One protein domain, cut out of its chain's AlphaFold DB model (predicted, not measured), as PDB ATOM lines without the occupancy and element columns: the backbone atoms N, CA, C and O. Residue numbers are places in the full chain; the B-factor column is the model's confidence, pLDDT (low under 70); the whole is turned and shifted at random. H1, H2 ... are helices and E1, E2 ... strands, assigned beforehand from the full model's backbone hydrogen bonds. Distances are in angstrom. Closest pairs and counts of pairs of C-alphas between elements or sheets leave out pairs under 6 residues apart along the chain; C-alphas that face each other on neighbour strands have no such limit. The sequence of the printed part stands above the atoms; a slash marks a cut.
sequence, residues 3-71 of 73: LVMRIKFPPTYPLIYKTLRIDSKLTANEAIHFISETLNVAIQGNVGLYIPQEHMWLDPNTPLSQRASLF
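Overview. This is residues 3 to 71 of the 73 residues of the protein "FERM domain-containing protein" of Acanthamoeba castellanii str. Neff (UniProt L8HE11). Little regular structure is seen: an antiparallel hairpin of two strands, E1 and E2, has one helix, H1, over the E2 side of one face, and a long stretch without named elements, residues 40 to 71, winds back to finish near the start of E1. The printed part has 69 residues, with E1, E2 and H1 in that order, 25 of them in named elements of mixed class. It is compact and rounded, radius of gyration of the C-alphas 11.4 A, spans 30 by 22 by 21 A.

Along the chain. E1, residues 3 to 8, begins at C-alpha 3 (-44.658, 6.771, -7.992) and is 15.2 A long. E2, residues 17 to 23, measures 18.6 A. H1, residues 28 to 39, measures 16.4 A and ends at C-alpha 39 (-54.086, 18.574, -0.803).

Arrangement. E1 and E2 form a hairpin, antiparallel at 149 degrees, with N 5 and O 20 2.9 A apart, within hydrogen-bond range. The closest C-alphas of E2 and H1, those of Ile 22 and Ala 31, are 6.9 A apart. E1 and H1 are apart. In H1 every O i to N i+4 pair is within hydrogen-bond range. Residues 50 to 51 pair antiparallel with 56 to 57.

Size, cuts and confidence. The C-alphas of Pro 14 and Gln 66, the two farthest apart, are 30.2 A apart. The printed part has no cut. The link E2 to H1 is tight, E1 to E2 short. No printed residue has pLDDT under 70.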
ATOM      1  N   LEU A   3     -45.799   6.372  -8.810       90.06
ATOM      2  CA  LEU A   3     -44.658   6.771  -7.992       90.06
ATOM      3  C   LEU A   3     -45.143   7.121  -6.587       90.06
ATOM      4  O   LEU A   3     -46.049   7.941  -6.441       90.06
ATOM      5  N   VAL A   4     -44.549   6.524  -5.554       91.69
ATOM      6  CA  VAL A   4     -44.796   6.917  -4.161       91.69
ATOM      7  C   VAL A   4     -43.729   7.932  -3.769       91.69
ATOM      8  O   VAL A   4     -42.586   7.569  -3.531       91.69
ATOM      9  N   MET A   5     -44.094   9.208  -3.699       90.44
ATOM     10  CA  MET A   5     -43.147  10.286  -3.414       90.44
ATOM     11  C   MET A   5     -43.466  10.974  -2.094       90.44
ATOM     12  O   MET A   5     -44.619  11.312  -1.817       90.44
ATOM     13  N   ARG A   6     -42.428  11.244  -1.295       93.06
ATOM     14  CA  ARG A   6     -42.509  12.131  -0.131       93.06
ATOM     15  C   ARG A   6     -42.163  13.556  -0.556       93.06
ATOM     16  O   ARG A   6     -40.996  13.911  -0.683       93.06
ATOM     17  N   ILE A   7     -43.184  14.383  -0.728       93.25
ATOM     18  CA  ILE A   7     -43.046  15.783  -1.130       93.25
ATOM     19  C   ILE A   7     -42.752  16.639   0.102       93.25
ATOM     20  O   ILE A   7     -43.466  16.543   1.103       93.25
ATOM     21  N   LYS A   8     -41.708  17.469   0.029       93.62
ATOM     22  CA  LYS A   8     -41.413  18.530   1.001       93.62
ATOM     23  C   LYS A   8     -41.943  19.852   0.462       93.62
ATOM     24  O   LYS A   8     -41.680  20.182  -0.690       93.62
ATOM     25  N   PHE A   9     -42.618  20.617   1.306       92.81
ATOM     26  CA  PHE A   9     -43.143  21.924   0.935       92.81
ATOM     27  C   PHE A   9     -42.271  23.056   1.502       92.81
ATOM     28  O   PHE A   9     -41.628  22.882   2.546       92.81
ATOM     29  N   PRO A  10     -42.221  24.218   0.827       90.06
ATOM     30  CA  PRO A  10     -41.602  25.420   1.370       90.06
ATOM     31  C   PRO A  10     -42.307  25.899   2.652       90.06
ATOM     32  O   PRO A  10     -43.499  25.643   2.817       90.06
ATOM     33  N   PRO A  11     -41.634  26.681   3.517       88.94
ATOM     34  CA  PRO A  11     -42.235  27.216   4.746       88.94
ATOM     35  C   PRO A  11     -43.457  28.125   4.539       88.94
ATOM     36  O   PRO A  11     -44.164  28.420   5.495       88.94
ATOM     37  N   THR A  12     -43.702  28.596   3.313       87.31
ATOM     38  CA  THR A  12     -44.878  29.405   2.958       87.31
ATOM     39  C   THR A  12     -46.166  28.584   2.843       87.31
ATOM     40  O   THR A  12     -47.251  29.155   2.766       87.31
ATOM     41  N   TYR A  13     -46.063  27.253   2.838       87.81
ATOM     42  CA  TYR A  13     -47.193  26.333   2.771       87.81
ATOM     43  C   TYR A  13     -47.597  25.861   4.181       87.81
ATOM     44  O   TYR A  13     -46.741  25.719   5.053       87.81
ATOM     45  N   PRO A  14     -48.882  25.529   4.416       87.50
ATOM     46  CA  PRO A  14     -49.360  25.040   5.717       87.50
ATOM     47  C   PRO A  14     -48.932  23.591   6.029       87.50
ATOM     48  O   PRO A  14     -49.250  23.059   7.090       87.50
ATOM     49  N   LEU A  15     -48.247  22.927   5.096       88.75
ATOM     50  CA  LEU A  15     -47.793  21.544   5.189       88.75
ATOM     51  C   LEU A  15     -46.268  21.519   5.143       88.75
ATOM     52  O   LEU A  15     -45.663  22.339   4.467       88.75
ATOM     53  N   ILE A  16     -45.647  20.549   5.818       90.88
ATOM     54  CA  ILE A  16     -44.184  20.376   5.788       90.88
ATOM     55  C   ILE A  16     -43.806  19.228   4.848       90.88
ATOM     56  O   ILE A  16     -42.988  19.398   3.944       90.88
ATOM     57  N   TYR A  17     -44.426  18.060   5.038       93.00
ATOM     58  CA  TYR A  17     -44.225  16.882   4.199       93.00
ATOM     59  C   TYR A  17     -45.543  16.164   3.929       93.00
ATOM     60  O   TYR A  17     -46.402  16.088   4.811       93.00
ATOM     61  N   LYS A  18     -45.665  15.551   2.752       94.25
ATOM     62  CA  LYS A  18     -46.752  14.619   2.447       94.25
ATOM     63  C   LYS A  18     -46.281  13.513   1.514       94.25
ATOM     64  O   LYS A  18     -45.627  13.787   0.516       94.25
ATOM     65  N   THR A  19     -46.647  12.274   1.825       94.81
ATOM     66  CA  THR A  19     -46.454  11.143   0.915       94.81
ATOM     67  C   THR A  19     -47.664  11.012  -0.002       94.81
ATOM     68  O   THR A  19     -48.795  10.960   0.487       94.81
ATOM     69  N   LEU A  20     -47.431  10.971  -1.314       94.25
ATOM     70  CA  LEU A  20     -48.462  10.885  -2.348       94.25
ATOM     71  C   LEU A  20     -48.114   9.816  -3.380       94.25
ATOM     72  O   LEU A  20     -46.945   9.594  -3.689       94.25
ATOM     73  N   ARG A  21     -49.152   9.181  -3.931       94.38
ATOM     74  CA  ARG A  21     -49.053   8.361  -5.139       94.38
ATOM     75  C   ARG A  21     -49.358   9.238  -6.345       94.38
ATOM     76  O   ARG A  21     -50.471   9.736  -6.454       94.38
ATOM     77  N   ILE A  22     -48.375   9.420  -7.216       94.00
ATOM     78  CA  ILE A  22     -48.459  10.275  -8.406       94.00
ATOM     79  C   ILE A  22     -48.251   9.391  -9.637       94.00
ATOM     80  O   ILE A  22     -47.390   8.511  -9.624       94.00
ATOM     81  N   ASP A  23     -49.042   9.572 -10.697       94.31
ATOM     82  CA  ASP A  23     -48.823   8.816 -11.934       94.31
ATOM     83  C   ASP A  23     -47.535   9.291 -12.619       94.31
ATOM     84  O   ASP A  23     -47.365  10.467 -12.926       94.31
ATOM     85  N   SER A  24     -46.630   8.352 -12.880       92.31
ATOM     86  CA  SER A  24     -45.345   8.579 -13.534       92.31
ATOM     87  C   SER A  24     -45.469   9.171 -14.937       92.31
ATOM     88  O   SER A  24     -44.487   9.671 -15.475       92.31
ATOM     89  N   LYS A  25     -46.637   9.040 -15.575       94.81
ATOM     90  CA  LYS A  25     -46.889   9.590 -16.912       94.81
ATOM     91  C   LYS A  25     -47.125  11.099 -16.905       94.81
ATOM     92  O   LYS A  25     -47.013  11.704 -17.965       94.81
ATOM     93  N   LEU A  26     -47.447  11.678 -15.748       95.62
ATOM     94  CA  LEU A  26     -47.636  13.117 -15.617       95.62
ATOM     95  C   LEU A  26     -46.311  13.839 -15.843       95.62
ATOM     96  O   LEU A  26     -45.244  13.365 -15.439       95.62
ATOM     97  N   THR A  27     -46.394  15.001 -16.465       95.88
ATOM     98  CA  THR A  27     -45.319  15.989 -16.474       95.88
ATOM     99  C   THR A  27     -45.148  16.604 -15.087       95.88
ATOM    100  O   THR A  27     -46.048  16.540 -14.242       95.88
ATOM    101  N   ALA A  28     -43.995  17.223 -14.822       93.62
ATOM    102  CA  ALA A  28     -43.777  17.899 -13.545       93.62
ATOM    103  C   ALA A  28     -44.834  18.991 -13.275       93.62
ATOM    104  O   ALA A  28     -45.272  19.133 -12.135       93.62
ATOM    105  N   ASN A  29     -45.301  19.704 -14.307       94.94
ATOM    106  CA  ASN A  29     -46.353  20.709 -14.153       94.94
ATOM    107  C   ASN A  29     -47.715  20.086 -13.796       94.94
ATOM    108  O   ASN A  29     -48.370  20.509 -12.843       94.94
ATOM    109  N   GLU A  30     -48.126  19.026 -14.497       96.19
ATOM    110  CA  GLU A  30     -49.369  18.304 -14.181       96.19
ATOM    111  C   GLU A  30     -49.326  17.675 -12.783       96.19
ATOM    112  O   GLU A  30     -50.324  17.687 -12.063       96.19
ATOM    113  N   ALA A  31     -48.165  17.175 -12.355       95.19
ATOM    114  CA  ALA A  31     -47.977  16.655 -11.007       95.19
ATOM    115  C   ALA A  31     -48.152  17.747  -9.937       95.19
ATOM    116  O   ALA A  31     -48.769  17.485  -8.906       95.19
ATOM    117  N   ILE A  32     -47.668  18.973 -10.171       94.69
ATOM    118  CA  ILE A  32     -47.885  20.110  -9.258       94.69
ATOM    119  C   ILE A  32     -49.381  20.424  -9.136       94.69
ATOM    120  O   ILE A  32     -49.879  20.571  -8.017       94.69
ATOM    121  N   HIS A  33     -50.108  20.461 -10.256       95.06
ATOM    122  CA  HIS A  33     -51.561  20.646 -10.252       95.06
ATOM    123  C   HIS A  33     -52.271  19.532  -9.479       95.06
ATOM    124  O   HIS A  33     -53.031  19.823  -8.553       95.06
ATOM    125  N   PHE A  34     -51.929  18.273  -9.747       95.44
ATOM    126  CA  PHE A  34     -52.462  17.125  -9.016       95.44
ATOM    127  C   PHE A  34     -52.218  17.226  -7.501       95.44
ATOM    128  O   PHE A  34     -53.129  16.981  -6.709       95.44
ATOM    129  N   ILE A  35     -51.008  17.608  -7.073       94.12
ATOM    130  CA  ILE A  35     -50.674  17.800  -5.652       94.12
ATOM    131  C   ILE A  35     -51.533  18.918  -5.048       94.12
ATOM    132  O   ILE A  35     -52.048  18.754  -3.939       94.12
ATOM    133  N   SER A  36     -51.696  20.033  -5.764       92.94
ATOM    134  CA  SER A  36     -52.472  21.189  -5.304       92.94
ATOM    135  C   SER A  36     -53.943  20.838  -5.068       92.94
ATOM    136  O   SER A  36     -54.485  21.139  -4.005       92.94
ATOM    137  N   GLU A  37     -54.554  20.104  -6.000       94.50
ATOM    138  CA  GLU A  37     -55.943  19.653  -5.916       94.50
ATOM    139  C   GLU A  37     -56.113  18.603  -4.816       94.50
ATOM    140  O   GLU A  37     -56.990  18.722  -3.962       94.50
ATOM    141  N   THR A  38     -55.218  17.611  -4.777       94.31
ATOM    142  CA  THR A  38     -55.266  16.504  -3.807       94.31
ATOM    143  C   THR A  38     -55.134  16.992  -2.368       94.31
ATOM    144  O   THR A  38     -55.734  16.420  -1.455       94.31
ATOM    145  N   LEU A  39     -54.326  18.026  -2.138       92.19
ATOM    146  CA  LEU A  39     -54.086  18.574  -0.803       92.19
ATOM    147  C   LEU A  39     -54.944  19.797  -0.489       92.19
ATOM    148  O   LEU A  39     -54.863  20.298   0.631       92.19
ATOM    149  N   ASN A  40     -55.754  20.256  -1.447       91.56
ATOM    150  CA  ASN A  40     -56.497  21.510  -1.370       91.56
ATOM    151  C   ASN A  40     -55.592  22.686  -0.949       91.56
ATOM    152  O   ASN A  40     -55.905  23.445  -0.029       91.56
ATOM    153  N   VAL A  41     -54.426  22.802  -1.594       87.69
ATOM    154  CA  VAL A  41     -53.470  23.886  -1.348       87.69
ATOM    155  C   VAL A  41     -53.258  24.685  -2.619       87.69
ATOM    156  O   VAL A  41     -52.927  24.126  -3.658       87.69
ATOM    157  N   ALA A  42     -53.397  26.005  -2.530       88.06
ATOM    158  CA  ALA A  42     -53.171  26.888  -3.664       88.06
ATOM    159  C   ALA A  42     -51.705  26.852  -4.131       88.06
ATOM    160  O   ALA A  42     -50.771  26.891  -3.325       88.06
ATOM    161  N   ILE A  43     -51.501  26.834  -5.449       84.06
ATOM    162  CA  ILE A  43     -50.187  27.075  -6.051       84.06
ATOM    163  C   ILE A  43     -49.887  28.569  -5.897       84.06
ATOM    164  O   ILE A  43     -50.640  29.409  -6.385       84.06
ATOM    165  N   GLN A  44     -48.810  28.906  -5.188       81.06
ATOM    166  CA  GLN A  44     -48.421  30.290  -4.933       81.06
ATOM    167  C   GLN A  44     -47.183  30.652  -5.757       81.06
ATOM    168  O   GLN A  44     -46.095  30.141  -5.506       81.06
ATOM    169  N   GLY A  45     -47.335  31.573  -6.710       81.50
ATOM    170  CA  GLY A  45     -46.223  32.067  -7.525       81.50
ATOM    171  C   GLY A  45     -45.689  31.036  -8.527       81.50
ATOM    172  O   GLY A  45     -46.434  30.199  -9.029       81.50
ATOM    173  N   ASN A  46     -44.395  31.130  -8.845       86.62
ATOM    174  CA  ASN A  46     -43.716  30.224  -9.772       86.62
ATOM    175  C   ASN A  46     -43.123  29.030  -9.000       86.62
ATOM    176  O   ASN A  46     -42.087  29.175  -8.348       86.62
ATOM    177  N   VAL A  47     -43.797  27.878  -9.038       88.69
ATOM    178  CA  VAL A  47     -43.429  26.666  -8.282       88.69
ATOM    179  C   VAL A  47     -42.906  25.588  -9.230       88.69
ATOM    180  O   VAL A  47     -43.417  25.426 -10.334       88.69
ATOM    181  N   GLY A  48     -41.909  24.824  -8.782       93.19
ATOM    182  CA  GLY A  48     -41.355  23.675  -9.499       93.19
ATOM    183  C   GLY A  48     -41.111  22.482  -8.575       93.19
ATOM    184  O   GLY A  48     -41.198  22.600  -7.350       93.19
ATOM    185  N   LEU A  49     -40.771  21.333  -9.160       93.31
ATOM    186  CA  LEU A  49     -40.323  20.152  -8.423       93.31
ATOM    187  C   LEU A  49     -38.794  20.074  -8.462       93.31
ATOM    188  O   LEU A  49     -38.190  20.156  -9.530       93.31
ATOM    189  N   TYR A  50     -38.176  19.918  -7.294       93.69
ATOM    190  CA  TYR A  50     -36.727  19.832  -7.128       93.69
ATOM    191  C   TYR A  50     -36.342  18.459  -6.577       93.69
ATOM    192  O   TYR A  50     -36.970  17.992  -5.625       93.69
ATOM    193  N   ILE A  51     -35.308  17.837  -7.148       91.50
ATOM    194  CA  ILE A  51     -34.729  16.574  -6.675       91.50
ATOM    195  C   ILE A  51     -33.462  16.900  -5.872       91.50
ATOM    196  O   ILE A  51     -32.453  17.284  -6.468       91.50
ATOM    197  N   PRO A  52     -33.471  16.743  -4.534       90.31
ATOM    198  CA  PRO A  52     -32.324  17.090  -3.697       90.31
ATOM    199  C   PRO A  52     -31.055  16.294  -4.013       90.31
ATOM    200  O   PRO A  52     -29.970  16.859  -3.997       90.31
ATOM    201  N   GLN A  53     -31.184  15.003  -4.317       88.56
ATOM    202  CA  GLN A  53     -30.053  14.101  -4.557       88.56
ATOM    203  C   GLN A  53     -29.254  14.508  -5.801       88.56
ATOM    204  O   GLN A  53     -28.027  14.503  -5.790       88.56
ATOM    205  N   GLU A  54     -29.959  14.917  -6.854       90.81
ATOM    206  CA  GLU A  54     -29.371  15.375  -8.116       90.81
ATOM    207  C   GLU A  54     -29.101  16.885  -8.137       90.81
ATOM    208  O   GLU A  54     -28.558  17.413  -9.104       90.81
ATOM    209  N   HIS A  55     -29.485  17.588  -7.070       91.56
ATOM    210  CA  HIS A  55     -29.423  19.039  -6.948       91.56
ATOM    211  C   HIS A  55     -30.051  19.797  -8.128       91.56
ATOM    212  O   HIS A  55     -29.561  20.860  -8.522       91.56
ATOM    213  N   MET A  56     -31.154  19.288  -8.683       93.31
ATOM    214  CA  MET A  56     -31.722  19.826  -9.920       93.31
ATOM    215  C   MET A  56     -33.235  20.028  -9.892       93.31
ATOM    216  O   MET A  56     -33.979  19.317  -9.216       93.31
ATOM    217  N   TRP A  57     -33.689  21.000 -10.684       93.69
ATOM    218  CA  TRP A  57     -35.103  21.217 -10.971       93.69
ATOM    219  C   TRP A  57     -35.555  20.313 -12.112       93.69
ATOM    220  O   TRP A  57     -34.840  20.136 -13.101       93.69
ATOM    221  N   LEU A  58     -36.757  19.764 -11.981       93.25
ATOM    222  CA  LEU A  58     -37.407  19.058 -13.071       93.25
ATOM    223  C   LEU A  58     -37.893  20.047 -14.128       93.25
ATOM    224  O   LEU A  58     -38.437  21.103 -13.808       93.25
ATOM    225  N   ASP A  59     -37.721  19.670 -15.392       94.31
ATOM    226  CA  ASP A  59     -38.321  20.392 -16.507       94.31
ATOM    227  C   ASP A  59     -39.855  20.233 -16.437       94.31
ATOM    228  O   ASP A  59     -40.342  19.099 -16.352       94.31
ATOM    229  N   PRO A  60     -40.622  21.340 -16.472       93.56
ATOM    230  CA  PRO A  60     -42.075  21.329 -16.304       93.56
ATOM    231  C   PRO A  60     -42.813  20.469 -17.334       93.56
ATOM    232  O   PRO A  60     -43.889  19.964 -17.019       93.56
ATOM    233  N   ASN A  61     -42.246  20.278 -18.528       94.69
ATOM    234  CA  ASN A  61     -42.872  19.561 -19.643       94.69
ATOM    235  C   ASN A  61     -42.386  18.113 -19.772       94.69
ATOM    236  O   ASN A  61     -42.834  17.380 -20.654       94.69
ATOM    237  N   THR A  62     -41.457  17.689 -18.916       92.06
ATOM    238  CA  THR A  62     -40.902  16.337 -18.965       92.06
ATOM    239  C   THR A  62     -41.717  15.393 -18.079       92.06
ATOM    240  O   THR A  62     -41.938  15.707 -16.904       92.06
ATOM    241  N   PRO A  63     -42.155  14.226 -18.596       93.75
ATOM    242  CA  PRO A  63     -42.797  13.195 -17.788       93.75
ATOM    243  C   PRO A  63     -41.893  12.712 -16.654       93.75
ATOM    244  O   PRO A  63     -40.702  12.467 -16.866       93.75
ATOM    245  N   LEU A  64     -42.464  12.488 -15.469       91.50
ATOM    246  CA  LEU A  64     -41.721  11.979 -14.309       91.50
ATOM    247  C   LEU A  64     -41.052  10.626 -14.604       91.50
ATOM    248  O   LEU A  64     -39.965  10.346 -14.104       91.50
ATOM    249  N   SER A  65     -41.650   9.812 -15.477       90.06
ATOM    250  CA  SER A  65     -41.097   8.531 -15.924       90.06
ATOM    251  C   SER A  65     -39.760   8.607 -16.644       90.06
ATOM    252  O   SER A  65     -39.072   7.594 -16.726       90.06
ATOM    253  N   GLN A  66     -39.370   9.773 -17.152       87.44
ATOM    254  CA  GLN A  66     -38.076   9.936 -17.814       87.44
ATOM    255  C   GLN A  66     -36.913  10.095 -16.822       87.44
ATOM    256  O   GLN A  66     -35.756  10.103 -17.238       87.44
ATOM    257  N   ARG A  67     -37.189  10.216 -15.517       82.81
ATOM    258  CA  ARG A  67     -36.176  10.411 -14.473       82.81
ATOM    259  C   ARG A  67     -36.036   9.154 -13.627       82.81
ATOM    260  O   ARG A  67     -36.843   8.917 -12.737       82.81
ATOM    261  N   ALA A  68     -34.994   8.366 -13.897       73.88
ATOM    262  CA  ALA A  68     -34.726   7.109 -13.191       73.88
ATOM    263  C   ALA A  68     -34.587   7.284 -11.666       73.88
ATOM    264  O   ALA A  68     -35.071   6.451 -10.912       73.88
ATOM    265  N   SER A  69     -34.027   8.405 -11.209       78.56
ATOM    266  CA  SER A  69     -33.848   8.729  -9.787       78.56
ATOM    267  C   SER A  69     -35.134   8.899  -8.983       78.56
ATOM    268  O   SER A  69     -35.086   8.911  -7.757       78.56
ATOM    269  N   LEU A  70     -36.288   9.029  -9.643       75.75
ATOM    270  CA  LEU A  70     -37.586   9.057  -8.969       75.75
ATOM    271  C   LEU A  70     -38.120   7.652  -8.644       75.75
ATOM    272  O   LEU A  70     -39.146   7.551  -7.976       75.75
ATOM    273  N   PHE A  71     -37.463   6.597  -9.133       71.69
ATOM    274  CA  PHE A  71     -37.918   5.207  -9.036       71.69
ATOM    275  C   PHE A  71     -37.100   4.333  -8.081       71.69
ATOM    276  O   PHE A  71     -37.497   3.188  -7.880       71.69
TER     277      PHE A  71